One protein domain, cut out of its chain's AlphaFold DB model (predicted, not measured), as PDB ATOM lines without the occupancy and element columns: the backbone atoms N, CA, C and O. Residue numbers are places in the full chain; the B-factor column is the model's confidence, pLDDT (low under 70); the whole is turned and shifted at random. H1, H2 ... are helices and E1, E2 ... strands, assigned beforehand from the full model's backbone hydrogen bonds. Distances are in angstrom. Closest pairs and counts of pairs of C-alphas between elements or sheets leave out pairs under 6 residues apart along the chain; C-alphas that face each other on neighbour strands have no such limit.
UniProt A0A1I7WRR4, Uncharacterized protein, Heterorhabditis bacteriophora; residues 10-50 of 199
ATOM      1  N   TYR A  10     117.881 116.538 140.103       61.66
ATOM      2  CA  TYR A  10     117.967 117.980 140.152       61.66
ATOM      3  C   TYR A  10     116.622 118.630 139.797       61.66
ATOM      4  O   TYR A  10     115.958 118.271 138.823       61.66
ATOM      5  N   SER A  11     116.206 119.624 140.585       65.69
ATOM      6  CA  SER A  11     114.963 120.366 140.356       65.69
ATOM      7  C   SER A  11     115.082 121.303 139.155       65.69
ATOM      8  O   SER A  11     116.092 121.990 139.002       65.69
ATOM      9  N   VAL A  12     114.049 121.374 138.316       75.75
ATOM     10  CA  VAL A  12     113.958 122.372 137.242       75.75
ATOM     11  C   VAL A  12     112.899 123.420 137.539       75.75
ATOM     12  O   VAL A  12     111.861 123.118 138.125       75.75
ATOM     13  N   GLU A  13     113.178 124.643 137.106       80.31
ATOM     14  CA  GLU A  13     112.292 125.801 137.184       80.31
ATOM     15  C   GLU A  13     111.903 126.251 135.775       80.31
ATOM     16  O   GLU A  13     112.598 125.959 134.801       80.31
ATOM     17  N   GLU A  14     110.803 126.986 135.670       79.31
ATOM     18  CA  GLU A  14     110.425 127.692 134.452       79.31
ATOM     19  C   GLU A  14     110.950 129.133 134.512       79.31
ATOM     20  O   GLU A  14     110.791 129.811 135.528       79.31
ATOM     21  N   ASP A  15     111.579 129.607 133.438       78.31
ATOM     22  CA  ASP A  15     111.957 131.016 133.312       78.31
ATOM     23  C   ASP A  15     110.847 131.884 132.688       78.31
ATOM     24  O   ASP A  15     109.804 131.395 132.261       78.31
ATOM     25  N   GLU A  16     111.083 133.195 132.583       73.31
ATOM     26  CA  GLU A  16     110.111 134.152 132.023       73.31
ATOM     27  C   GLU A  16     109.709 133.882 130.555       73.31
ATOM     28  O   GLU A  16     108.720 134.431 130.065       73.31
ATOM     29  N   TYR A  17     110.464 133.038 129.843       74.62
ATOM     30  CA  TYR A  17     110.211 132.650 128.454       74.62
ATOM     31  C   TYR A  17     109.600 131.245 128.330       74.62
ATOM     32  O   TYR A  17     109.436 130.759 127.207       74.62
ATOM     33  N   GLY A  18     109.283 130.577 129.443       66.00
ATOM     34  CA  GLY A  18     108.751 129.215 129.446       66.00
ATOM     35  C   GLY A  18     109.801 128.137 129.159       66.00
ATOM     36  O   GLY A  18     109.459 127.028 128.732       66.00
ATOM     37  N   ARG A  19     111.096 128.444 129.322       78.56
ATOM     38  CA  ARG A  19     112.176 127.451 129.226       78.56
ATOM     39  C   ARG A  19     112.331 126.756 130.570       78.56
ATOM     40  O   ARG A  19     112.293 127.404 131.610       78.56
ATOM     41  N   LEU A  20     112.572 125.447 130.534       77.69
ATOM     42  CA  LEU A  20     112.992 124.724 131.728       77.69
ATOM     43  C   LEU A  20     114.469 125.014 131.969       77.69
ATOM     44  O   LEU A  20     115.277 124.912 131.040       77.69
ATOM     45  N   ILE A  21     114.814 125.367 133.199       83.62
ATOM     46  CA  ILE A  21     116.168 125.712 133.609       83.62
ATOM     47  C   ILE A  21     116.549 124.969 134.883       83.62
ATOM     48  O   ILE A  21     115.714 124.703 135.743       83.62
ATOM     49  N   ASN A  22     117.834 124.665 135.025       83.31
ATOM     50  CA  ASN A  22     118.419 124.276 136.298       83.31
ATOM     51  C   ASN A  22     119.571 125.236 136.596       83.31
ATOM     52  O   ASN A  22     120.577 125.250 135.880       83.31
ATOM     53  N   ARG A  23     119.403 126.059 137.635       83.75
ATOM     54  CA  ARG A  23     120.368 127.104 137.998       83.75
ATOM     55  C   ARG A  23     121.671 126.525 138.545       83.75
ATOM     56  O   ARG A  23     122.734 127.031 138.203       83.75
ATOM     57  N   ASP A  24     121.596 125.441 139.311       81.25
ATOM     58  CA  ASP A  24     122.760 124.823 139.963       81.25
ATOM     59  C   ASP A  24     123.706 124.147 138.968       81.25
ATOM     60  O   ASP A  24     124.921 124.099 139.163       81.25
ATOM     61  N   LYS A  25     123.142 123.611 137.886       79.88
ATOM     62  CA  LYS A  25     123.858 122.909 136.818       79.88
ATOM     63  C   LYS A  25     124.069 123.775 135.578       79.88
ATOM     64  O   LYS A  25     124.669 123.298 134.618       79.88
ATOM     65  N   PHE A  26     123.593 125.023 135.582       85.31
ATOM     66  CA  PHE A  26     123.657 125.949 134.446       85.31
ATOM     67  C   PHE A  26     123.092 125.343 133.145       85.31
ATOM     68  O   PHE A  26     123.693 125.454 132.071       85.31
ATOM     69  N   LEU A  27     121.935 124.680 133.252       82.69
ATOM     70  CA  LEU A  27     121.252 123.996 132.149       82.69
ATOM     71  C   LEU A  27     120.003 124.756 131.710       82.69
ATOM     72  O   LEU A  27     119.246 125.250 132.544       82.69
ATOM     73  N   ILE A  28     119.766 124.799 130.398       80.31
ATOM     74  CA  ILE A  28     118.550 125.352 129.791       80.31
ATOM     75  C   ILE A  28     118.073 124.371 128.725       80.31
ATOM     76  O   ILE A  28     118.727 124.204 127.694       80.31
ATOM     77  N   TRP A  29     116.912 123.757 128.928       72.31
ATOM     78  CA  TRP A  29     116.366 122.818 127.952       72.31
ATOM     79  C   TRP A  29     115.855 123.536 126.691       72.31
ATOM     80  O   TRP A  29     115.282 124.627 126.785       72.31
ATOM     81  N   PRO A  30     116.031 122.930 125.498       59.53
ATOM     82  CA  PRO A  30     116.401 121.526 125.262       59.53
ATOM     83  C   PRO A  30     117.909 121.218 125.303       59.53
ATOM     84  O   PRO A  30     118.286 120.065 125.112       59.53
ATOM     85  N   ASN A  31     118.782 122.205 125.539       68.88
ATOM     86  CA  ASN A  31     120.219 121.957 125.603       68.88
ATOM     87  C   ASN A  31     120.599 121.279 126.929       68.88
ATOM     88  O   ASN A  31     120.530 121.875 128.003       68.88
ATOM     89  N   THR A  32     121.014 120.018 126.843       63.53
ATOM     90  CA  THR A  32     121.404 119.195 127.995       63.53
ATOM     91  C   THR A  32     122.874 119.354 128.387       63.53
ATOM     92  O   THR A  32     123.320 118.702 129.329       63.53
ATOM     93  N   GLN A  33     123.640 120.204 127.693       73.06
ATOM     94  CA  GLN A  33     125.036 120.468 128.035       73.06
ATOM     95  C   GLN A  33     125.149 121.611 129.055       73.06
ATOM     96  O   GLN A  33     124.681 122.718 128.768       73.06
ATOM     97  N   PRO A  34     125.790 121.379 130.221       75.94
ATOM     98  CA  PRO A  34     126.064 122.429 131.194       75.94
ATOM     99  C   PRO A  34     126.852 123.567 130.556       75.94
ATOM    100  O   PRO A  34     127.885 123.350 129.919       75.94
ATOM    101  N   MET A  35     126.367 124.791 130.729       81.62
ATOM    102  CA  MET A  35     127.050 125.982 130.241       81.62
ATOM    103  C   MET A  35     127.902 126.600 131.344       81.62
ATOM    104  O   MET A  35     127.693 126.374 132.534       81.62
ATOM    105  N   ASN A  36     128.869 127.434 130.965       89.19
ATOM    106  CA  ASN A  36     129.524 128.273 131.960       89.19
ATOM    107  C   ASN A  36     128.532 129.324 132.499       89.19
ATOM    108  O   ASN A  36     127.610 129.755 131.797       89.19
ATOM    109  N   LYS A  37     128.761 129.772 133.739       86.00
ATOM    110  CA  LYS A  37     127.889 130.725 134.441       86.00
ATOM    111  C   LYS A  37     127.611 131.999 133.635       86.00
ATOM    112  O   LYS A  37     126.481 132.471 133.608       86.00
ATOM    113  N   HIS A  38     128.622 132.552 132.962       86.19
ATOM    114  CA  HIS A  38     128.468 133.790 132.195       86.19
ATOM    115  C   HIS A  38     127.527 133.610 130.994       86.19
ATOM    116  O   HIS A  38     126.629 134.424 130.779       86.19
ATOM    117  N   THR A  39     127.696 132.524 130.237       85.38
ATOM    118  CA  THR A  39     126.820 132.171 129.116       85.38
ATOM    119  C   THR A  39     125.398 131.894 129.595       85.38
ATOM    120  O   THR A  39     124.454 132.393 128.986       85.38
ATOM    121  N   PHE A  40     125.237 131.164 130.700       85.75
ATOM    122  CA  PHE A  40     123.929 130.862 131.282       85.75
ATOM    123  C   PHE A  40     123.160 132.135 131.666       85.75
ATOM    124  O   PHE A  40     122.042 132.342 131.201       85.75
ATOM    125  N   GLU A  41     123.786 133.040 132.421       86.38
ATOM    126  CA  GLU A  41     123.189 134.326 132.813       86.38
ATOM    127  C   GLU A  41     122.832 135.199 131.605       86.38
ATOM    128  O   GLU A  41     121.791 135.859 131.577       86.38
ATOM    129  N   LYS A  42     123.680 135.190 130.568       86.19
ATOM    130  CA  LYS A  42     123.395 135.891 129.314       86.19
ATOM    131  C   LYS A  42     122.167 135.303 128.617       86.19
ATOM    132  O   LYS A  42     121.339 136.064 128.125       86.19
ATOM    133  N   MET A  43     122.037 133.975 128.602       83.00
ATOM    134  CA  MET A  43     120.897 133.292 127.997       83.00
ATOM    135  C   MET A  43     119.601 133.492 128.778       83.00
ATOM    136  O   MET A  43     118.558 133.662 128.148       83.00
ATOM    137  N   LEU A  44     119.651 133.537 130.113       82.50
ATOM    138  CA  LEU A  44     118.485 133.843 130.948       82.50
ATOM    139  C   LEU A  44     117.899 135.220 130.634       82.50
ATOM    140  O   LEU A  44     116.688 135.355 130.581       82.50
ATOM    141  N   LYS A  45     118.748 136.212 130.349       83.81
ATOM    142  CA  LYS A  45     118.325 137.586 130.021       83.81
ATOM    143  C   LYS A  45     117.931 137.782 128.558       83.81
ATOM    144  O   LYS A  45     117.467 138.856 128.182       83.81
ATOM    145  N   SER A  46     118.175 136.786 127.708       78.62
ATOM    146  CA  SER A  46     117.880 136.861 126.281       78.62
ATOM    147  C   SER A  46     116.708 135.961 125.923       78.62
ATOM    148  O   SER A  46     116.714 134.770 126.248       78.62
ATOM    149  N   ALA A  47     115.762 136.505 125.158       69.00
ATOM    150  CA  ALA A  47     114.727 135.698 124.528       69.00
ATOM    151  C   ALA A  47     115.370 134.553 123.716       69.00
ATOM    152  O   ALA A  47     116.380 134.790 123.042       69.00
ATOM    153  N   PRO A  48     114.813 133.332 123.765       66.12
ATOM    154  CA  PRO A  48     115.362 132.212 123.020       66.12
ATOM    155  C   PRO A  48     115.423 132.518 121.515       66.12
ATOM    156  O   PRO A  48     114.467 133.089 120.980       66.12
ATOM    157  N   PRO A  49     116.505 132.123 120.815       59.16
ATOM    158  CA  PRO A  49     116.438 131.968 119.367       59.16
ATOM    159  C   PRO A  49     115.351 130.930 119.057       59.16
ATOM    160  O   PRO A  49     115.189 129.985 119.830       59.16
ATOM    161  N   GLU A  50     114.575 131.133 117.988       47.25
ATOM    162  CA  GLU A  50     113.480 130.242 117.573       47.25
ATOM    163  C   GLU A  50     113.894 128.769 117.720       47.25
ATOM    164  O   GLU A  50     114.799 128.291 117.037       47.25
TER     165      GLU A  50
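This is residues 10 to 50 of the 199 residues of an uncharacterized protein of Heterorhabditis bacteriophora (UniProt A0A1I7WRR4). The domain has little regular structure: a small fold of loops in which the short strand E1 is bordered by two unnamed antiparallel stretches, residues 13 to 14 and 27 to 28, with one short helix, H1, set away from the strand. Along the 41 printed residues E1 comes first and H1 second, and the two hold only 11 residues, in a mixed class. The whole is compact, with a radius of gyration of the C-alphas of 9.2 A and spans of 24 by 19 by 14 A.

E1 is residues 20 to 22, 7.1 A from first to last C-alpha, beginning at C-alpha 20 (112.992, 124.724, 131.728). H1 is residues 37 to 44, 10.5 A long, ending at C-alpha 44 (118.485, 133.843, 130.948).

E1 pairs with no named strand. Residues 20 to 21 of E1 pair antiparallel with residues 13 to 14, and residues 21 to 22 with residues 27 to 28. E1 and H1 are apart. In H1 every O i to N i+4 pair is within hydrogen-bond range.

The C-alphas of Tyr 10 and Glu 50, 26.1 A apart, are the farthest apart. The printed part has no cut. The link from E1 to H1, residues 23 to 36, is long. Mean pLDDT of the printed part is 76.6, with residues 10 to 11, 18, 30 to 32 and 47 to 50 under 70.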